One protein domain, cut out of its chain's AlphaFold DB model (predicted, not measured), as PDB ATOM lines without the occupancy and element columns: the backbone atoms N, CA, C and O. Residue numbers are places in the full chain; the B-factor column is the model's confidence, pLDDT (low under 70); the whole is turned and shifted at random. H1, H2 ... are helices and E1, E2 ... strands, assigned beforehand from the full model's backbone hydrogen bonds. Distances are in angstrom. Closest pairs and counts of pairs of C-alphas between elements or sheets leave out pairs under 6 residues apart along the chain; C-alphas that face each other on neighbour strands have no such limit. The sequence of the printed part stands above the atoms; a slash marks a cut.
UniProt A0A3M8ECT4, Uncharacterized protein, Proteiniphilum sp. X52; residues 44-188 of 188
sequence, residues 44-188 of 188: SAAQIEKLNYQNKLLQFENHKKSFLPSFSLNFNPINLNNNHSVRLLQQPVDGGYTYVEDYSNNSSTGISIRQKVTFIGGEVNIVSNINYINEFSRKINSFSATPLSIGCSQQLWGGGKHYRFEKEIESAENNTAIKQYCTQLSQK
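What this domain is: This is residues 44 to 188 of the 188 residues of an uncharacterized protein of Proteiniphilum sp. X52 (UniProt A0A3M8ECT4). A long, narrow, twisted sheet makes the main length of this extended model; at one end the chain turns a corner into a pair of helices, H1 and H2, side by side and opposite ways, and at the other the hairpin of E2 and E3 bends away from the long strands. E1, E3, E4 and E5 run side by side, and H2 only grazes the sheet with its first residues. The printed part has 145 residues with two named helices and five named strands, in the order H1 E1 E2 E3 E4 E5 H2; the class is mixed, helices and strands. The sheet is branched, its neighbour pairs antiparallel. The whole is extended, with a radius of gyration of the C-alphas of 27.1 A and spans of 91 by 43 by 23 A.

Where its parts are: The longest strand is E3, residues 97 to 117, 54.6 A from first to last C-alpha. E4 holds residues 122 to 135 over 41.2 A and E5 residues 140 to 154 over 42.3 A. E1 is residues 70 to 76 and E2 residues 83 to 90. H1, residues 44 to 65, measures 31.1 A and begins at C-alpha 44 (1.343, -81.521, 209.015). H2, residues 159 to 186, measures 41.0 A and ends at C-alpha 186 (-7.930, -80.278, 196.960).

How they stand to each other: E3 has E1 and E2 on one side and E4 on the other side. Its pairing is staggered: residues 97 to 104 pair with E2, 104 to 117 with E4 and 108 to 114 with E1. E3 bends by 70 degrees at residue 100. N 87 and O 100 of the hairpin E2 and E3 are 2.9 A apart, within hydrogen-bond range. So are N 72 and O 112 of E1 and E3, at 2.8 A. E3 and E4 form a hairpin, with N 111 and O 128 at 2.8 A. E4 and E5 form another, with N 131 and O 144 at 2.8 A. E2, E3, E4 and E5 make a meander, each strand the antiparallel neighbour of the one before. H2 only grazes the sheet, with residues 159 to 163; the C-alphas of Gly 122 and Gly 159, the closest of E4 and H2, are 6.6 A apart. H1 is not on the sheet. H1 and H2 touch, closest at the C-alphas of Tyr 53 and Ala 177, 6.1 A, at a shallow tilt of 17 degrees, opposite ways. Every O i to N i+4 pair is within hydrogen-bond range in H2, and 17 of 18 in H1.

The domain as a whole: The two C-alphas farthest apart, of Asp 94 and Gln 187, are 92.3 A apart, while the first and last printed C-alphas are 11.6 A apart. The printed part has no cut and no long link. Mean pLDDT of the printed part is 88.9; residues 79 to 85 and residue 188 are under 70.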
ATOM      1  N   SER A  44       1.443 -82.660 208.087       90.31
ATOM      2  CA  SER A  44       1.343 -81.521 209.015       90.31
ATOM      3  C   SER A  44       0.519 -80.377 208.409       90.31
ATOM      4  O   SER A  44      -0.359 -79.807 209.052       90.31
ATOM      5  N   ALA A  45       0.714 -80.119 207.115       89.12
ATOM      6  CA  ALA A  45      -0.001 -79.076 206.399       89.12
ATOM      7  C   ALA A  45      -1.511 -79.358 206.271       89.12
ATOM      8  O   ALA A  45      -2.289 -78.410 206.280       89.12
ATOM      9  N   ALA A  46      -1.944 -80.615 206.126       90.31
ATOM     10  CA  ALA A  46      -3.367 -80.974 206.119       90.31
ATOM     11  C   ALA A  46      -3.976 -80.932 207.532       90.31
ATOM     12  O   ALA A  46      -5.121 -80.510 207.711       90.31
ATOM     13  N   GLN A  47      -3.201 -81.313 208.551       91.75
ATOM     14  CA  GLN A  47      -3.625 -81.231 209.949       91.75
ATOM     15  C   GLN A  47      -3.854 -79.785 210.400       91.75
ATOM     16  O   GLN A  47      -4.854 -79.520 211.065       91.75
ATOM     17  N   ILE A  48      -2.985 -78.850 210.004       93.56
ATOM     18  CA  ILE A  48      -3.152 -77.419 210.303       93.56
ATOM     19  C   ILE A  48      -4.488 -76.906 209.753       93.56
ATOM     20  O   ILE A  48      -5.261 -76.315 210.503       93.56
ATOM     21  N   GLU A  49      -4.817 -77.192 208.489       93.50
ATOM     22  CA  GLU A  49      -6.087 -76.721 207.914       93.50
ATOM     23  C   GLU A  49      -7.309 -77.379 208.550       93.50
ATOM     24  O   GLU A  49      -8.335 -76.732 208.758       93.50
ATOM     25  N   LYS A  50      -7.195 -78.651 208.941       94.00
ATOM     26  CA  LYS A  50      -8.241 -79.316 209.721       94.00
ATOM     27  C   LYS A  50      -8.474 -78.615 211.061       94.00
ATOM     28  O   LYS A  50      -9.627 -78.401 211.431       94.00
ATOM     29  N   LEU A  51      -7.410 -78.257 211.778       96.12
ATOM     30  CA  LEU A  51      -7.512 -77.535 213.049       96.12
ATOM     31  C   LEU A  51      -8.097 -76.130 212.849       96.12
ATOM     32  O   LEU A  51      -8.960 -75.714 213.621       96.12
ATOM     33  N   ASN A  52      -7.699 -75.425 211.787       95.44
ATOM     34  CA  ASN A  52      -8.267 -74.125 211.424       95.44
ATOM     35  C   ASN A  52      -9.779 -74.218 211.189       95.44
ATOM     36  O   ASN A  52     -10.546 -73.442 211.764       95.44
ATOM     37  N   TYR A  53     -10.216 -75.203 210.403       96.38
ATOM     38  CA  TYR A  53     -11.632 -75.468 210.163       96.38
ATOM     39  C   TYR A  53     -12.389 -75.783 211.460       96.38
ATOM     40  O   TYR A  53     -13.443 -75.204 211.719       96.38
ATOM     41  N   GLN A  54     -11.836 -76.650 212.312       97.06
ATOM     42  CA  GLN A  54     -12.441 -76.990 213.603       97.06
ATOM     43  C   GLN A  54     -12.590 -75.766 214.510       97.06
ATOM     44  O   GLN A  54     -13.645 -75.582 215.114       97.06
ATOM     45  N   ASN A  55     -11.581 -74.895 214.567       97.75
ATOM     46  CA  ASN A  55     -11.662 -73.646 215.321       97.75
ATOM     47  C   ASN A  55     -12.799 -72.751 214.812       97.75
ATOM     48  O   ASN A  55     -13.560 -72.216 215.618       97.75
ATOM     49  N   LYS A  56     -12.962 -72.618 213.489       97.25
ATOM     50  CA  LYS A  56     -14.061 -71.848 212.884       97.25
ATOM     51  C   LYS A  56     -15.435 -72.447 213.171       97.25
ATOM     52  O   LYS A  56     -16.356 -71.717 213.528       97.25
ATOM     53  N   LEU A  57     -15.561 -73.768 213.108       97.25
ATOM     54  CA  LEU A  57     -16.796 -74.456 213.478       97.25
ATOM     55  C   LEU A  57     -17.156 -74.219 214.955       97.25
ATOM     56  O   LEU A  57     -18.301 -73.904 215.272       97.25
ATOM     57  N   LEU A  58     -16.174 -74.308 215.856       97.75
ATOM     58  CA  LEU A  58     -16.379 -74.042 217.282       97.75
ATOM     59  C   LEU A  58     -16.782 -72.588 217.550       97.75
ATOM     60  O   LEU A  58     -17.606 -72.346 218.431       97.75
ATOM     61  N   GLN A  59     -16.249 -71.622 216.795       96.62
ATOM     62  CA  GLN A  59     -16.677 -70.218 216.869       96.62
ATOM     63  C   GLN A  59     -18.168 -70.080 216.537       96.62
ATOM     64  O   GLN A  59     -18.926 -69.552 217.354       96.62
ATOM     65  N   PHE A  60     -18.614 -70.674 215.429       97.31
ATOM     66  CA  PHE A  60     -20.022 -70.674 215.026       97.31
ATOM     67  C   PHE A  60     -20.941 -71.356 216.054       97.31
ATOM     68  O   PHE A  60     -22.038 -70.874 216.367       97.31
ATOM     69  N   GLU A  61     -20.508 -72.482 216.625       96.44
ATOM     70  CA  GLU A  61     -21.247 -73.160 217.694       96.44
ATOM     71  C   GLU A  61     -21.325 -72.324 218.973       96.44
ATOM     72  O   GLU A  61     -22.384 -72.265 219.606       96.44
ATOM     73  N   ASN A  62     -20.235 -71.661 219.354       96.62
ATOM     74  CA  ASN A  62     -20.204 -70.765 220.506       96.62
ATOM     75  C   ASN A  62     -21.129 -69.566 220.299       96.62
ATOM     76  O   ASN A  62     -21.884 -69.223 221.211       96.62
ATOM     77  N   HIS A  63     -21.153 -68.988 219.094       95.50
ATOM     78  CA  HIS A  63     -22.091 -67.928 218.746       95.50
ATOM     79  C   HIS A  63     -23.542 -68.393 218.947       95.50
ATOM     80  O   HIS A  63     -24.292 -67.736 219.671       95.50
ATOM     81  N   LYS A  64     -23.925 -69.576 218.438       94.38
ATOM     82  CA  LYS A  64     -25.264 -70.161 218.676       94.38
ATOM     83  C   LYS A  64     -25.572 -70.353 220.161       94.38
ATOM     84  O   LYS A  64     -26.659 -69.991 220.608       94.38
ATOM     85  N   LYS A  65     -24.626 -70.908 220.926       94.81
ATOM     86  CA  LYS A  65     -24.776 -71.125 222.375       94.81
ATOM     87  C   LYS A  65     -24.926 -69.810 223.139       94.81
ATOM     88  O   LYS A  65     -25.600 -69.790 224.161       94.81
ATOM     89  N   SER A  66     -24.373 -68.709 222.631       92.88
ATOM     90  CA  SER A  66     -24.480 -67.394 223.270       92.88
ATOM     91  C   SER A  66     -25.909 -66.826 223.312       92.88
ATOM     92  O   SER A  66     -26.160 -65.899 224.080       92.88
ATOM     93  N   PHE A  67     -26.836 -67.362 222.508       92.50
ATOM     94  CA  PHE A  67     -28.261 -66.999 222.533       92.50
ATOM     95  C   PHE A  67     -29.098 -67.887 223.459       92.50
ATOM     96  O   PHE A  67     -30.295 -67.651 223.604       92.50
ATOM     97  N   LEU A  68     -28.506 -68.911 224.073       94.06
ATOM     98  CA  LEU A  68     -29.174 -69.732 225.080       94.06
ATOM     99  C   LEU A  68     -29.170 -69.016 226.442       94.06
ATOM    100  O   LEU A  68     -28.321 -68.149 226.674       94.06
ATOM    101  N   PRO A  69     -30.089 -69.372 227.358       94.50
ATOM    102  CA  PRO A  69     -30.092 -68.788 228.689       94.50
ATOM    103  C   PRO A  69     -28.833 -69.214 229.446       94.50
ATOM    104  O   PRO A  69     -28.529 -70.400 229.574       94.50
ATOM    105  N   SER A  70     -28.102 -68.236 229.970       94.62
ATOM    106  CA  SER A  70     -26.960 -68.446 230.850       94.62
ATOM    107  C   SER A  70     -27.441 -68.517 232.294       94.62
ATOM    108  O   SER A  70     -28.079 -67.585 232.779       94.62
ATOM    109  N   PHE A  71     -27.118 -69.610 232.977       94.94
ATOM    110  CA  PHE A  71     -27.385 -69.802 234.398       94.94
ATOM    111  C   PHE A  71     -26.092 -69.615 235.194       94.94
ATOM    112  O   PHE A  71     -25.068 -70.212 234.862       94.94
ATOM    113  N   SER A  72     -26.132 -68.819 236.260       95.38
ATOM    114  CA  SER A  72     -25.023 -68.694 237.202       95.38
ATOM    115  C   SER A  72     -25.512 -68.863 238.633       95.38
ATOM    116  O   SER A  72     -26.416 -68.146 239.064       95.38
ATOM    117  N   LEU A  73     -24.848 -69.731 239.387       94.69
ATOM    118  CA  LEU A  73     -25.032 -69.863 240.824       94.69
ATOM    119  C   LEU A  73     -23.803 -69.291 241.531       94.69
ATOM    120  O   LEU A  73     -22.672 -69.675 241.243       94.69
ATOM    121  N   ASN A  74     -24.042 -68.355 242.435       92.25
ATOM    122  CA  ASN A  74     -23.053 -67.751 243.306       92.25
ATOM    123  C   ASN A  74     -23.360 -68.198 244.734       92.25
ATOM    124  O   ASN A  74     -24.443 -67.927 245.242       92.25
ATOM    125  N   PHE A  75     -22.430 -68.900 245.370       91.06
ATOM    126  CA  PHE A  75     -22.613 -69.433 246.711       91.06
ATOM    127  C   PHE A  75     -21.403 -69.081 247.571       91.06
ATOM    128  O   PHE A  75     -20.310 -69.595 247.353       91.06
ATOM    129  N   ASN A  76     -21.620 -68.212 248.556       89.31
ATOM    130  CA  ASN A  76     -20.619 -67.746 249.508       89.31
ATOM    131  C   ASN A  76     -21.082 -68.129 250.918       89.31
ATOM    132  O   ASN A  76     -21.735 -67.331 251.588       89.31
ATOM    133  N   PRO A  77     -20.803 -69.356 251.383       78.38
ATOM    134  CA  PRO A  77     -21.288 -69.834 252.677       78.38
ATOM    135  C   PRO A  77     -20.612 -69.140 253.861       78.38
ATOM    136  O   PRO A  77     -21.207 -69.042 254.930       78.38
ATOM    137  N   ILE A  78     -19.377 -68.672 253.695       74.31
ATOM    138  CA  ILE A  78     -18.619 -67.985 254.737       74.31
ATOM    139  C   ILE A  78     -17.898 -66.829 254.068       74.31
ATOM    140  O   ILE A  78     -17.057 -67.040 253.191       74.31
ATOM    141  N   ASN A  79     -18.215 -65.610 254.480       65.75
ATOM    142  CA  ASN A  79     -17.375 -64.477 254.161       65.75
ATOM    143  C   ASN A  79     -16.238 -64.441 255.190       65.75
ATOM    144  O   ASN A  79     -16.430 -64.006 256.319       65.75
ATOM    145  N   LEU A  80     -15.065 -64.956 254.805       53.84
ATOM    146  CA  LEU A  80     -13.864 -65.007 255.651       53.84
ATOM    147  C   LEU A  80     -13.218 -63.634 255.883       53.84
ATOM    148  O   LEU A  80     -12.170 -63.559 256.528       53.84
ATOM    149  N   ASN A  81     -13.829 -62.540 255.416       51.81
ATOM    150  CA  ASN A  81     -13.577 -61.258 256.046       51.81
ATOM    151  C   ASN A  81     -14.177 -61.347 257.447       51.81
ATOM    152  O   ASN A  81     -15.344 -61.027 257.660       51.81
ATOM    153  N   ASN A  82     -13.367 -61.805 258.403       50.91
ATOM    154  CA  ASN A  82     -13.571 -61.529 259.811       50.91
ATOM    155  C   ASN A  82     -13.650 -60.006 259.934       50.91
ATOM    156  O   ASN A  82     -12.640 -59.341 260.166       50.91
ATOM    157  N   ASN A  83     -14.840 -59.436 259.767       54.12
ATOM    158  CA  ASN A  83     -15.130 -58.078 260.173       54.12
ATOM    159  C   ASN A  83     -15.165 -58.104 261.701       54.12
ATOM    160  O   ASN A  83     -16.216 -57.929 262.290       54.12
ATOM    161  N   HIS A  84     -14.021 -58.376 262.334       62.72
ATOM    162  CA  HIS A  84     -13.704 -57.891 263.664       62.72
ATOM    163  C   HIS A  84     -13.413 -56.403 263.480       62.72
ATOM    164  O   HIS A  84     -12.267 -55.960 263.387       62.72
ATOM    165  N   SER A  85     -14.483 -55.650 263.249       65.00
ATOM    166  CA  SER A  85     -14.396 -54.217 263.036       65.00
ATOM    167  C   SER A  85     -14.753 -53.544 264.339       65.00
ATOM    168  O   SER A  85     -15.845 -53.740 264.870       65.00
ATOM    169  N   VAL A  86     -13.837 -52.733 264.848       74.06
ATOM    170  CA  VAL A  86     -14.137 -51.849 265.965       74.06
ATOM    171  C   VAL A  86     -14.853 -50.635 265.385       74.06
ATOM    172  O   VAL A  86     -14.284 -49.907 264.570       74.06
ATOM    173  N   ARG A  87     -16.118 -50.429 265.753       73.44
ATOM    174  CA  ARG A  87     -16.891 -49.259 265.318       73.44
ATOM    175  C   ARG A  87     -16.985 -48.260 266.462       73.44
ATOM    176  O   ARG A  87     -17.293 -48.635 267.589       73.44
ATOM    177  N   LEU A  88     -16.741 -46.985 266.165       82.62
ATOM    178  CA  LEU A  88     -17.005 -45.895 267.098       82.62
ATOM    179  C   LEU A  88     -18.513 -45.622 267.097       82.62
ATOM    180  O   LEU A  88     -19.056 -45.164 266.092       82.62
ATOM    181  N   LEU A  89     -19.192 -45.938 268.196       82.00
ATOM    182  CA  LEU A  89     -20.621 -45.700 268.363       82.00
ATOM    183  C   LEU A  89     -20.839 -44.586 269.382       82.00
ATOM    184  O   LEU A  89     -20.179 -44.540 270.421       82.00
ATOM    185  N   GLN A  90     -21.773 -43.691 269.073       86.94
ATOM    186  CA  GLN A  90     -22.202 -42.660 270.005       86.94
ATOM    187  C   GLN A  90     -23.217 -43.250 270.987       86.94
ATOM    188  O   GLN A  90     -24.188 -43.891 270.579       86.94
ATOM    189  N   GLN A  91     -22.994 -43.044 272.280       83.56
ATOM    190  CA  GLN A  91     -23.915 -43.478 273.319       83.56
ATOM    191  C   GLN A  91     -25.129 -42.534 273.362       83.56
ATOM    192  O   GLN A  91     -24.962 -41.314 273.411       83.56
ATOM    193  N   PRO A  92     -26.362 -43.067 273.357       83.62
ATOM    194  CA  PRO A  92     -27.569 -42.243 273.287       83.62
ATOM    195  C   PRO A  92     -27.894 -41.496 274.590       83.62
ATOM    196  O   PRO A  92     -28.741 -40.609 274.572       83.62
ATOM    197  N   VAL A  93     -27.264 -41.853 275.716       86.56
ATOM    198  CA  VAL A  93     -27.577 -41.296 277.046       86.56
ATOM    199  C   VAL A  93     -26.768 -40.029 277.341       86.56
ATOM    200  O   VAL A  93     -27.292 -39.063 277.883       86.56
ATOM    201  N   ASP A  94     -25.494 -40.035 276.975       86.38
ATOM    202  CA  ASP A  94     -24.471 -39.062 277.363       86.38
ATOM    203  C   ASP A  94     -23.741 -38.448 276.156       86.38
ATOM    204  O   ASP A  94     -22.947 -37.523 276.314       86.38
ATOM    205  N   GLY A  95     -24.017 -38.922 274.935       85.00
ATOM    206  CA  GLY A  95     -23.449 -38.384 273.696       85.00
ATOM    207  C   GLY A  95     -21.960 -38.683 273.499       85.00
ATOM    208  O   GLY A  95     -21.387 -38.233 272.503       85.00
ATOM    209  N   GLY A  96     -21.348 -39.437 274.418       88.00
ATOM    210  CA  GLY A  96     -19.961 -39.886 274.360       88.00
ATOM    211  C   GLY A  96     -19.723 -40.906 273.250       88.00
ATOM    212  O   GLY A  96     -20.654 -41.521 272.729       88.00
ATOM    213  N   TYR A  97     -18.459 -41.085 272.870       87.50
ATOM    214  CA  TYR A  97     -18.062 -42.044 271.846       87.50
ATOM    215  C   TYR A  97     -17.357 -43.239 272.479       87.50
ATOM    216  O   TYR A  97     -16.371 -43.073 273.195       87.50
ATOM    217  N   THR A  98     -17.829 -44.443 272.164       85.19
ATOM    218  CA  THR A  98     -17.229 -45.694 272.632       85.19
ATOM    219  C   THR A  98     -16.903 -46.602 271.453       85.19
ATOM    220  O   THR A  98     -17.677 -46.727 270.503       85.19
ATOM    221  N   TYR A  99     -15.739 -47.242 271.515       82.06
ATOM    222  CA  TYR A  99     -15.335 -48.274 270.570       82.06
ATOM    223  C   TYR A  99     -16.020 -49.596 270.924       82.06
ATOM    224  O   TYR A  99     -15.834 -50.113 272.022       82.06
ATOM    225  N   VAL A 100     -16.815 -50.136 270.001       80.50
ATOM    226  CA  VAL A 100     -17.538 -51.401 270.181       80.50
ATOM    227  C   VAL A 100     -17.058 -52.414 269.149       80.50
ATOM    228  O   VAL A 100     -17.032 -52.126 267.950       80.50
ATOM    229  N   GLU A 101     -16.681 -53.599 269.625       77.69
ATOM    230  CA  GLU A 101     -16.315 -54.735 268.781       77.69
ATOM    231  C   GLU A 101     -17.562 -55.333 268.122       77.69
ATOM    232  O   GLU A 101     -18.476 -55.844 268.776       77.69
ATOM    233  N   ASP A 102     -17.598 -55.270 266.798       76.50
ATOM    234  CA  ASP A 102     -18.601 -55.924 265.972       76.50
ATOM    235  C   ASP A 102     -17.960 -57.162 265.343       76.50
ATOM    236  O   ASP A 102     -16.913 -57.045 264.711       76.50
ATOM    237  N   TYR A 103     -18.560 -58.330 265.563       83.06
ATOM    238  CA  TYR A 103     -18.161 -59.607 264.991       83.06
ATOM    239  C   TYR A 103     -19.384 -60.224 264.322       83.06
ATOM    240  O   TYR A 103     -20.367 -60.564 264.986       83.06
ATOM    241  N   SER A 104     -19.330 -60.365 262.999       84.19
ATOM    242  CA  SER A 104     -20.407 -60.946 262.202       84.19
ATOM    243  C   SER A 104     -19.870 -61.828 261.078       84.19
ATOM    244  O   SER A 104     -18.775 -61.607 260.562       84.19
ATOM    245  N   ASN A 105     -20.649 -62.841 260.702       85.81
ATOM    246  CA  ASN A 105     -20.432 -63.658 259.512       85.81
ATOM    247  C   ASN A 105     -21.588 -63.442 258.537       85.81
ATOM    248  O   ASN A 105     -22.751 -63.485 258.938       85.81
ATOM    249  N   ASN A 106     -21.267 -63.249 257.261       87.12
ATOM    250  CA  ASN A 106     -22.250 -63.102 256.197       87.12
ATOM    251  C   ASN A 106     -22.139 -64.277 255.224       87.12
ATOM    252  O   ASN A 106     -21.059 -64.577 254.714       87.12
ATOM    253  N   SER A 107     -23.270 -64.898 254.935       89.62
ATOM    254  CA  SER A 107     -23.420 -65.976 253.972       89.62
ATOM    255  C   SER A 107     -24.386 -65.517 252.889       89.62
ATOM    256  O   SER A 107     -25.481 -65.053 253.197       89.62
ATOM    257  N   SER A 108     -24.027 -65.658 251.618       91.94
ATOM    258  CA  SER A 108     -24.906 -65.298 250.506       91.94
ATOM    259  C   SER A 108     -25.049 -66.433 249.506       91.94
ATOM    260  O   SER A 108     -24.105 -67.159 249.206       91.94
ATOM    261  N   THR A 109     -26.250 -66.584 248.967       93.38
ATOM    262  CA  THR A 109     -26.529 -67.444 247.821       93.38
ATOM    263  C   THR A 109     -27.312 -66.642 246.794       93.38
ATOM    264  O   THR A 109     -28.257 -65.926 247.117       93.38
ATOM    265  N   GLY A 110     -26.870 -66.679 245.548       94.75
ATOM    266  CA  GLY A 110     -27.438 -65.922 244.451       94.75
ATOM    267  C   GLY A 110     -27.552 -66.798 243.221       94.75
ATOM    268  O   GLY A 110     -26.620 -67.508 242.862       94.75
ATOM    269  N   ILE A 111     -28.689 -66.729 242.553       95.19
ATOM    270  CA  ILE A 111     -28.927 -67.372 241.269       95.19
ATOM    271  C   ILE A 111     -29.234 -66.262 240.271       95.19
ATOM    272  O   ILE A 111     -30.054 -65.388 240.550       95.19
ATOM    273  N   SER A 112     -28.574 -66.283 239.113       96.12
ATOM    274  CA  SER A 112     -28.891 -65.382 238.005       96.12
ATOM    275  C   SER A 112     -29.101 -66.150 236.708       96.12
ATOM    276  O   SER A 112     -28.359 -67.085 236.400       96.12
ATOM    277  N   ILE A 113     -30.127 -65.756 235.962       96.06
ATOM    278  CA  ILE A 113     -30.463 -66.269 234.640       96.06
ATOM    279  C   ILE A 113     -30.422 -65.090 233.674       96.06
ATOM    280  O   ILE A 113     -31.185 -64.140 233.832       96.06
ATOM    281  N   ARG A 114     -29.558 -65.157 232.661       95.69
ATOM    282  CA  ARG A 114     -29.445 -64.138 231.609       95.69
ATOM    283  C   ARG A 114     -29.828 -64.719 230.257       95.69
ATOM    284  O   ARG A 114     -29.229 -65.696 229.824       95.69
ATOM    285  N   GLN A 115     -30.788 -64.104 229.579       94.06
ATOM    286  CA  GLN A 115     -31.281 -64.526 228.269       94.06
ATOM    287  C   GLN A 115     -31.203 -63.362 227.280       94.06
ATOM    288  O   GLN A 115     -31.821 -62.321 227.494       94.06
ATOM    289  N   LYS A 116     -30.508 -63.555 226.153       92.75
ATOM    290  CA  LYS A 116     -30.574 -62.615 225.023       92.75
ATOM    291  C   LYS A 116     -31.913 -62.778 224.300       92.75
ATOM    292  O   LYS A 116     -32.273 -63.885 223.909       92.75
ATOM    293  N   VAL A 117     -32.654 -61.698 224.089       90.25
ATOM    294  CA  VAL A 117     -33.950 -61.708 223.397       90.25
ATOM    295  C   VAL A 117     -33.770 -61.163 221.985       90.25
ATOM    296  O   VAL A 117     -33.632 -59.957 221.779       90.25
ATOM    297  N   THR A 118     -33.800 -62.054 220.990       85.06
ATOM    298  CA  THR A 118     -33.484 -61.710 219.593       85.06
ATOM    299  C   THR A 118     -34.470 -60.724 218.963       85.06
ATOM    300  O   THR A 118     -34.065 -59.895 218.156       85.06
ATOM    301  N   PHE A 119     -35.753 -60.781 219.339       81.06
ATOM    302  CA  PHE A 119     -36.793 -59.910 218.774       81.06
ATOM    303  C   PHE A 119     -36.597 -58.437 219.156       81.06
ATOM    304  O   PHE A 119     -36.675 -57.555 218.307       81.06
ATOM    305  N   ILE A 120     -36.301 -58.189 220.432       85.06
ATOM    306  CA  ILE A 120     -36.112 -56.844 220.982       85.06
ATOM    307  C   ILE A 120     -34.674 -56.357 220.742       85.06
ATOM    308  O   ILE A 120     -34.431 -55.159 220.628       85.06
ATOM    309  N   GLY A 121     -33.714 -57.279 220.605       87.00
ATOM    310  CA  GLY A 121     -32.306 -56.913 220.494       87.00
ATOM    311  C   GLY A 121     -31.706 -56.471 221.816       87.00
ATOM    312  O   GLY A 121     -30.967 -55.492 221.866       87.00
ATOM    313  N   GLY A 122     -32.103 -57.147 222.887       91.00
ATOM    314  CA  GLY A 122     -31.685 -56.840 224.244       91.00
ATOM    315  C   GLY A 122     -31.460 -58.105 225.054       91.00
ATOM    316  O   GLY A 122     -31.491 -59.220 224.532       91.00
ATOM    317  N   GLU A 123     -31.271 -57.928 226.348       93.25
ATOM    318  CA  GLU A 123     -31.091 -58.995 227.320       93.25
ATOM    319  C   GLU A 123     -32.082 -58.850 228.473       93.25
ATOM    320  O   GLU A 123     -32.422 -57.749 228.910       93.25
ATOM    321  N   VAL A 124     -32.561 -59.989 228.958       94.00
ATOM    322  CA  VAL A 124     -33.371 -60.099 230.169       94.00
ATOM    323  C   VAL A 124     -32.538 -60.824 231.215       94.00
ATOM    324  O   VAL A 124     -31.955 -61.874 230.939       94.00
ATOM    325  N   ASN A 125     -32.485 -60.259 232.414       95.38
ATOM    326  CA  ASN A 125     -31.787 -60.810 233.562       95.38
ATOM    327  C   ASN A 125     -32.788 -61.059 234.691       95.38
ATOM    328  O   ASN A 125     -33.521 -60.155 235.086       95.38
ATOM    329  N   ILE A 126     -32.800 -62.278 235.213       96.00
ATOM    330  CA  ILE A 126     -33.617 -62.689 236.350       96.00
ATOM    331  C   ILE A 126     -32.663 -63.078 237.469       96.00
ATOM    332  O   ILE A 126     -31.822 -63.957 237.290       96.00
ATOM    333  N   VAL A 127     -32.789 -62.431 238.621       96.38
ATOM    334  CA  VAL A 127     -31.904 -62.626 239.771       96.38
ATOM    335  C   VAL A 127     -32.732 -62.984 240.995       96.38
ATOM    336  O   VAL A 127     -33.754 -62.361 241.271       96.38
ATOM    337  N   SER A 128     -32.266 -63.968 241.750       95.88
ATOM    338  CA  SER A 128     -32.767 -64.304 243.078       95.88
ATOM    339  C   SER A 128     -31.581 -64.373 244.027       95.88
ATOM    340  O   SER A 128     -30.543 -64.941 243.685       95.88
ATOM    341  N   ASN A 129     -31.686 -63.747 245.192       94.62
ATOM    342  CA  ASN A 129     -30.587 -63.679 246.144       94.62
ATOM    343  C   ASN A 129     -31.094 -63.795 247.575       94.62
ATOM    344  O   ASN A 129     -32.134 -63.251 247.937       94.62
ATOM    345  N   ILE A 130     -30.331 -64.508 248.386       93.50
ATOM    346  CA  ILE A 130     -30.578 -64.723 249.798       93.50
ATOM    347  C   ILE A 130     -29.272 -64.439 250.533       93.50
ATOM    348  O   ILE A 130     -28.230 -64.995 250.188       93.50
ATOM    349  N   ASN A 131     -29.346 -63.598 251.557       92.50
ATOM    350  CA  ASN A 131     -28.250 -63.237 252.442       92.50
ATOM    351  C   ASN A 131     -28.635 -63.575 253.882       92.50
ATOM    352  O   ASN A 131     -29.732 -63.263 254.347       92.50
ATOM    353  N   TYR A 132     -27.711 -64.194 254.592       91.06
ATOM    354  CA  TYR A 132     -27.828 -64.560 255.989       91.06
ATOM    355  C   TYR A 132     -26.659 -63.946 256.748       91.06
ATOM    356  O   TYR A 132     -25.505 -64.187 256.412       91.06
ATOM    357  N   ILE A 133     -26.960 -63.163 257.774       90.06
ATOM    358  CA  ILE A 133     -25.974 -62.512 258.628       90.06
ATOM    359  C   ILE A 133     -26.134 -63.076 260.035       90.06
ATOM    360  O   ILE A 133     -27.221 -63.059 260.606       90.06
ATOM    361  N   ASN A 134     -25.038 -63.557 260.600       88.38
ATOM    362  CA  ASN A 134     -24.947 -63.970 261.991       88.38
ATOM    363  C   ASN A 134     -24.028 -62.994 262.728       88.38
ATOM    364  O   ASN A 134     -22.819 -63.009 262.509       88.38
ATOM    365  N   GLU A 135     -24.599 -62.133 263.566       86.50
ATOM    366  CA  GLU A 135     -23.872 -61.210 264.437       86.50
ATOM    367  C   GLU A 135     -23.545 -61.901 265.761       86.50
ATOM    368  O   GLU A 135     -24.376 -62.008 266.666       86.50
ATOM    369  N   PHE A 136     -22.300 -62.330 265.911       83.75
ATOM    370  CA  PHE A 136     -21.814 -62.996 267.111       83.75
ATOM    371  C   PHE A 136     -21.718 -62.052 268.317       83.75
ATOM    372  O   PHE A 136     -22.028 -62.479 269.429       83.75
ATOM    373  N   SER A 137     -21.351 -60.774 268.114       80.56
ATOM    374  CA  SER A 137     -21.240 -59.787 269.209       80.56
ATOM    375  C   SER A 137     -22.570 -59.556 269.925       80.56
ATOM    376  O   SER A 137     -22.612 -59.429 271.146       80.56
ATOM    377  N   ARG A 138     -23.674 -59.511 269.169       80.56
ATOM    378  CA  ARG A 138     -25.025 -59.270 269.702       80.56
ATOM    379  C   ARG A 138     -25.859 -60.546 269.831       80.56
ATOM    380  O   ARG A 138     -26.943 -60.490 270.403       80.56
ATOM    381  N   LYS A 139     -25.351 -61.683 269.338       83.31
ATOM    382  CA  LYS A 139     -26.069 -62.966 269.206       83.31
ATOM    383  C   LYS A 139     -27.379 -62.819 268.421       83.31
ATOM    384  O   LYS A 139     -28.401 -63.388 268.801       83.31
ATOM    385  N   ILE A 140     -27.347 -62.022 267.353       87.00
ATOM    386  CA  ILE A 140     -28.502 -61.739 266.493       87.00
ATOM    387  C   ILE A 140     -28.288 -62.411 265.143       87.00
ATOM    388  O   ILE A 140     -27.229 -62.282 264.535       87.00
ATOM    389  N   ASN A 141     -29.331 -63.074 264.645       89.69
ATOM    390  CA  ASN A 141     -29.338 -63.661 263.314       89.69
ATOM    391  C   ASN A 141     -30.318 -62.876 262.441       89.69
ATOM    392  O   ASN A 141     -31.503 -62.785 262.762       89.69
ATOM    393  N   SER A 142     -29.824 -62.346 261.330       89.81
ATOM    394  CA  SER A 142     -30.579 -61.533 260.383       89.81
ATOM    395  C   SER A 142     -30.625 -62.226 259.026       89.81
ATOM    396  O   SER A 142     -29.622 -62.736 258.532       89.81
ATOM    397  N   PHE A 143     -31.796 -62.235 258.396       92.19
ATOM    398  CA  PHE A 143     -31.998 -62.829 257.078       92.19
ATOM    399  C   PHE A 143     -32.598 -61.797 256.130       92.19
ATOM    400  O   PHE A 143     -33.544 -61.095 256.484       92.19
ATOM    401  N   SER A 144     -32.059 -61.718 254.919       92.94
ATOM    402  CA  SER A 144     -32.550 -60.842 253.863       92.94
ATOM    403  C   SER A 144     -32.642 -61.622 252.561       92.94
ATOM    404  O   SER A 144     -31.668 -62.226 252.123       92.94
ATOM    405  N   ALA A 145     -33.813 -61.610 251.933       93.56
ATOM    406  CA  ALA A 145     -34.031 -62.265 250.654       93.56
ATOM    407  C   ALA A 145     -34.605 -61.278 249.643       93.56
ATOM    408  O   ALA A 145     -35.569 -60.569 249.913       93.56
ATOM    409  N   THR A 146     -34.022 -61.289 248.450       93.94
ATOM    410  CA  THR A 146     -34.591 -60.706 247.238       93.94
ATOM    411  C   THR A 146     -35.078 -61.871 246.378       93.94
ATOM    412  O   THR A 146     -34.290 -62.432 245.611       93.94
ATOM    413  N   PRO A 147     -36.342 -62.307 246.539       87.81
ATOM    414  CA  PRO A 147     -36.813 -63.565 245.964       87.81
ATOM    415  C   PRO A 147     -36.800 -63.547 244.435       87.81
ATOM    416  O   PRO A 147     -36.494 -64.567 243.819       87.81
ATOM    417  N   LEU A 148     -37.097 -62.393 243.834       94.00
ATOM    418  CA  LEU A 148     -37.128 -62.203 242.392       94.00
ATOM    419  C   LEU A 148     -36.843 -60.740 242.041       94.00
ATOM    420  O   LEU A 148     -37.534 -59.836 242.504       94.00
ATOM    421  N   SER A 149     -35.852 -60.524 241.186       95.00
ATOM    422  CA  SER A 149     -35.556 -59.252 240.539       95.00
ATOM    423  C   SER A 149     -35.442 -59.483 239.039       95.00
ATOM    424  O   SER A 149     -34.750 -60.404 238.605       95.00
ATOM    425  N   ILE A 150     -36.149 -58.679 238.246       95.19
ATOM    426  CA  ILE A 150     -36.179 -58.790 236.786       95.19
ATOM    427  C   ILE A 150     -35.664 -57.477 236.207       95.19
ATOM    428  O   ILE A 150     -36.207 -56.412 236.490       95.19
ATOM    429  N   GLY A 151     -34.624 -57.563 235.384       94.06
ATOM    430  CA  GLY A 151     -34.078 -56.449 234.619       94.06
ATOM    431  C   GLY A 151     -34.153 -56.734 233.126       94.06
ATOM    432  O   GLY A 151     -33.936 -57.865 232.692       94.06
ATOM    433  N   CYS A 152     -34.434 -55.708 232.329       92.31
ATOM    434  CA  CYS A 152     -34.335 -55.775 230.877       92.31
ATOM    435  C   CYS A 152     -33.459 -54.624 230.388       92.31
ATOM    436  O   CYS A 152     -33.673 -53.475 230.770       92.31
ATOM    437  N   SER A 153     -32.468 -54.943 229.563       91.25
ATOM    438  CA  SER A 153     -31.591 -53.976 228.912       91.25
ATOM    439  C   SER A 153     -31.772 -54.124 227.408       91.25
ATOM    440  O   SER A 153     -31.479 -55.177 226.845       91.25
ATOM    441  N   GLN A 154     -32.301 -53.094 226.752       89.81
ATOM    442  CA  GLN A 154     -32.522 -53.089 225.307       89.81
ATOM    443  C   GLN A 154     -32.014 -51.793 224.685       89.81
ATOM    444  O   GLN A 154     -32.152 -50.710 225.257       89.81
ATOM    445  N   GLN A 155     -31.470 -51.898 223.478       85.19
ATOM    446  CA  GLN A 155     -31.206 -50.728 222.647       85.19
ATOM    447  C   GLN A 155     -32.531 -50.215 222.074       85.19
ATOM    448  O   GLN A 155     -33.351 -51.000 221.603       85.19
ATOM    449  N   LEU A 156     -32.746 -48.896 222.101       82.12
ATOM    450  CA  LEU A 156     -34.014 -48.293 221.664       82.12
ATOM    451  C   LEU A 156     -34.278 -48.476 220.162       82.12
ATOM    452  O   LEU A 156     -35.428 -48.590 219.749       82.12
ATOM    453  N   TRP A 157     -33.219 -48.526 219.349       85.06
ATOM    454  CA  TRP A 157     -33.317 -48.631 217.896       85.06
ATOM    455  C   TRP A 157     -32.311 -49.646 217.362       85.06
ATOM    456  O   TRP A 157     -31.141 -49.622 217.726       85.06
ATOM    457  N   GLY A 158     -32.761 -50.525 216.467       83.75
ATOM    458  CA  GLY A 158     -31.877 -51.378 215.667       83.75
ATOM    459  C   GLY A 158     -31.373 -52.664 216.329       83.75
ATOM    460  O   GLY A 158     -30.894 -53.529 215.601       83.75
ATOM    461  N   GLY A 159     -31.536 -52.861 217.642       86.06
ATOM    462  CA  GLY A 159     -31.007 -54.037 218.351       86.06
ATOM    463  C   GLY A 159     -31.399 -55.383 217.715       86.06
ATOM    464  O   GLY A 159     -30.545 -56.226 217.446       86.06
ATOM    465  N   GLY A 160     -32.687 -55.592 217.414       88.00
ATOM    466  CA  GLY A 160     -33.146 -56.855 216.814       88.00
ATOM    467  C   GLY A 160     -32.583 -57.089 215.404       88.00
ATOM    468  O   GLY A 160     -32.286 -58.220 215.013       88.00
ATOM    469  N   LYS A 161     -32.363 -56.005 214.646       91.00
ATOM    470  CA  LYS A 161     -31.729 -56.056 213.321       91.00
ATOM    471  C   LYS A 161     -30.247 -56.418 213.437       91.00
ATOM    472  O   LYS A 161     -29.775 -57.201 212.617       91.00
ATOM    473  N   HIS A 162     -29.548 -55.918 214.459       90.06
ATOM    474  CA  HIS A 162     -28.158 -56.287 214.736       90.06
ATOM    475  C   HIS A 162     -28.010 -57.790 214.968       90.06
ATOM    476  O   HIS A 162     -27.240 -58.422 214.255       90.06
ATOM    477  N   TYR A 163     -28.806 -58.390 215.857       92.12
ATOM    478  CA  TYR A 163     -28.723 -59.836 216.102       92.12
ATOM    479  C   TYR A 163     -29.101 -60.691 214.892       92.12
ATOM    480  O   TYR A 163     -28.533 -61.766 214.689       92.12
ATOM    481  N   ARG A 164     -30.044 -60.234 214.058       91.81
ATOM    482  CA  ARG A 164     -30.354 -60.933 212.805       91.81
ATOM    483  C   ARG A 164     -29.152 -60.934 211.861       91.81
ATOM    484  O   ARG A 164     -28.807 -61.986 211.334       91.81
ATOM    485  N   PHE A 165     -28.517 -59.780 211.677       93.38
ATOM    486  CA  PHE A 165     -27.340 -59.668 210.820       93.38
ATOM    487  C   PHE A 165     -26.132 -60.416 211.374       93.38
ATOM    488  O   PHE A 165     -25.448 -61.079 210.607       93.38
ATOM    489  N   GLU A 166     -25.904 -60.386 212.684       93.38
ATOM    490  CA  GLU A 166     -24.845 -61.163 213.338       93.38
ATOM    491  C   GLU A 166     -25.002 -62.661 213.039       93.38
ATOM    492  O   GLU A 166     -24.064 -63.321 212.597       93.38
ATOM    493  N   LYS A 167     -26.233 -63.183 213.139       93.94
ATOM    494  CA  LYS A 167     -26.553 -64.569 212.775       93.94
ATOM    495  C   LYS A 167     -26.319 -64.882 211.297       93.94
ATOM    496  O   LYS A 167     -25.866 -65.984 210.982       93.94
ATOM    497  N   GLU A 168     -26.662 -63.964 210.398       95.94
ATOM    498  CA  GLU A 168     -26.426 -64.126 208.958       95.94
ATOM    499  C   GLU A 168     -24.927 -64.142 208.633       95.94
ATOM    500  O   GLU A 168     -24.480 -65.022 207.895       95.94
ATOM    501  N   ILE A 169     -24.153 -63.231 209.231       96.81
ATOM    502  CA  ILE A 169     -22.694 -63.141 209.080       96.81
ATOM    503  C   ILE A 169     -22.037 -64.435 209.561       96.81
ATOM    504  O   ILE A 169     -21.339 -65.081 208.788       96.81
ATOM    505  N   GLU A 170     -22.343 -64.885 210.776       96.50
ATOM    506  CA  GLU A 170     -21.778 -66.113 211.354       96.50
ATOM    507  C   GLU A 170     -22.112 -67.366 210.531       96.50
ATOM    508  O   GLU A 170     -21.273 -68.243 210.311       96.50
ATOM    509  N   SER A 171     -23.328 -67.447 209.985       96.44
ATOM    510  CA  SER A 171     -23.679 -68.540 209.075       96.44
ATOM    511  C   SER A 171     -22.911 -68.472 207.750       96.44
ATOM    512  O   SER A 171     -22.559 -69.518 207.197       96.44
ATOM    513  N   ALA A 172     -22.676 -67.272 207.214       97.50
ATOM    514  CA  ALA A 172     -21.901 -67.079 205.993       97.50
ATOM    515  C   ALA A 172     -20.409 -67.382 206.214       97.50
ATOM    516  O   ALA A 172     -19.781 -68.016 205.360       97.50
ATOM    517  N   GLU A 173     -19.857 -67.009 207.369       96.88
ATOM    518  CA  GLU A 173     -18.488 -67.332 207.775       96.88
ATOM    519  C   GLU A 173     -18.280 -68.841 207.899       96.88
ATOM    520  O   GLU A 173     -17.334 -69.372 207.316       96.88
ATOM    521  N   ASN A 174     -19.202 -69.563 208.546       97.25
ATOM    522  CA  ASN A 174     -19.134 -71.023 208.634       97.25
ATOM    523  C   ASN A 174     -19.160 -71.687 207.244       97.25
ATOM    524  O   ASN A 174     -18.350 -72.565 206.948       97.25
ATOM    525  N   ASN A 175     -20.042 -71.230 206.348       97.50
ATOM    526  CA  ASN A 175     -20.087 -71.730 204.969       97.50
ATOM    527  C   ASN A 175     -18.790 -71.440 204.200       97.50
ATOM    528  O   ASN A 175     -18.354 -72.250 203.379       97.50
ATOM    529  N   THR A 176     -18.170 -70.290 204.455       97.31
ATOM    530  CA  THR A 176     -16.895 -69.904 203.842       97.31
ATOM    531  C   THR A 176     -15.750 -70.764 204.369       97.31
ATOM    532  O   THR A 176     -14.952 -71.244 203.568       97.31
ATOM    533  N   ALA A 177     -15.720 -71.052 205.672       96.62
ATOM    534  CA  ALA A 177     -14.731 -71.936 206.286       96.62
ATOM    535  C   ALA A 177     -14.789 -73.362 205.709       96.62
ATOM    536  O   ALA A 177     -13.747 -73.941 205.410       96.62
ATOM    537  N   ILE A 178     -15.993 -73.906 205.480       96.12
ATOM    538  CA  ILE A 178     -16.171 -75.214 204.820       96.12
ATOM    539  C   ILE A 178     -15.569 -75.193 203.409       96.12
ATOM    540  O   ILE A 178     -14.797 -76.079 203.047       96.12
ATOM    541  N   LYS A 179     -15.896 -74.168 202.611       96.38
ATOM    542  CA  LYS A 179     -15.383 -74.037 201.238       96.38
ATOM    543  C   LYS A 179     -13.861 -73.916 201.212       96.38
ATOM    544  O   LYS A 179     -13.218 -74.619 200.443       96.38
ATOM    545  N   GLN A 180     -13.297 -73.064 202.068       94.75
ATOM    546  CA  GLN A 180     -11.851 -72.866 202.182       94.75
ATOM    547  C   GLN A 180     -11.131 -74.167 202.543       94.75
ATOM    548  O   GLN A 180     -10.162 -74.519 201.873       94.75
ATOM    549  N   TYR A 181     -11.652 -74.915 203.518       94.75
ATOM    550  CA  TYR A 181     -11.110 -76.214 203.910       94.75
ATOM    551  C   TYR A 181     -11.080 -77.204 202.738       94.75
ATOM    552  O   TYR A 181     -10.046 -77.816 202.467       94.75
ATOM    553  N   CYS A 182     -12.181 -77.321 201.987       93.19
ATOM    554  CA  CYS A 182     -12.240 -78.181 200.804       93.19
ATOM    555  C   CYS A 182     -11.252 -77.743 199.713       93.19
ATOM    556  O   CYS A 182     -10.560 -78.585 199.144       93.19
ATOM    557  N   THR A 183     -11.151 -76.438 199.434       94.12
ATOM    558  CA  THR A 183     -10.225 -75.910 198.422       94.12
ATOM    559  C   THR A 183      -8.768 -76.174 198.796       94.12
ATOM    560  O   THR A 183      -8.012 -76.676 197.967       94.12
ATOM    561  N   GLN A 184      -8.372 -75.910 200.041       91.19
ATOM    562  CA  GLN A 184      -6.998 -76.127 200.506       91.19
ATOM    563  C   GLN A 184      -6.607 -77.606 200.548       91.19
ATOM    564  O   GLN A 184      -5.447 -77.931 200.310       91.19
ATOM    565  N   LEU A 185      -7.559 -78.498 200.843       88.62
ATOM    566  CA  LEU A 185      -7.335 -79.940 200.754       88.62
ATOM    567  C   LEU A 185      -7.199 -80.417 199.309       88.62
ATOM    568  O   LEU A 185      -6.358 -81.259 199.047       88.62
ATOM    569  N   SER A 186      -7.989 -79.878 198.376       85.88
ATOM    570  CA  SER A 186      -7.930 -80.278 196.960       85.88
ATOM    571  C   SER A 186      -6.661 -79.826 196.227       85.88
ATOM    572  O   SER A 186      -6.329 -80.373 195.182       85.88
ATOM    573  N   GLN A 187      -5.979 -78.802 196.744       77.75
ATOM    574  CA  GLN A 187      -4.746 -78.259 196.167       77.75
ATOM    575  C   GLN A 187      -3.478 -79.005 196.617       77.75
ATOM    576  O   GLN A 187      -2.396 -78.674 196.131       77.75
ATOM    577  N   LYS A 188      -3.590 -79.953 197.554       62.34
ATOM    578  CA  LYS A 188      -2.474 -80.718 198.126       62.34
ATOM    579  C   LYS A 188      -2.559 -82.181 197.726       62.34
ATOM    580  O   LYS A 188      -1.472 -82.761 197.521       62.34
TER     581      LYS A 188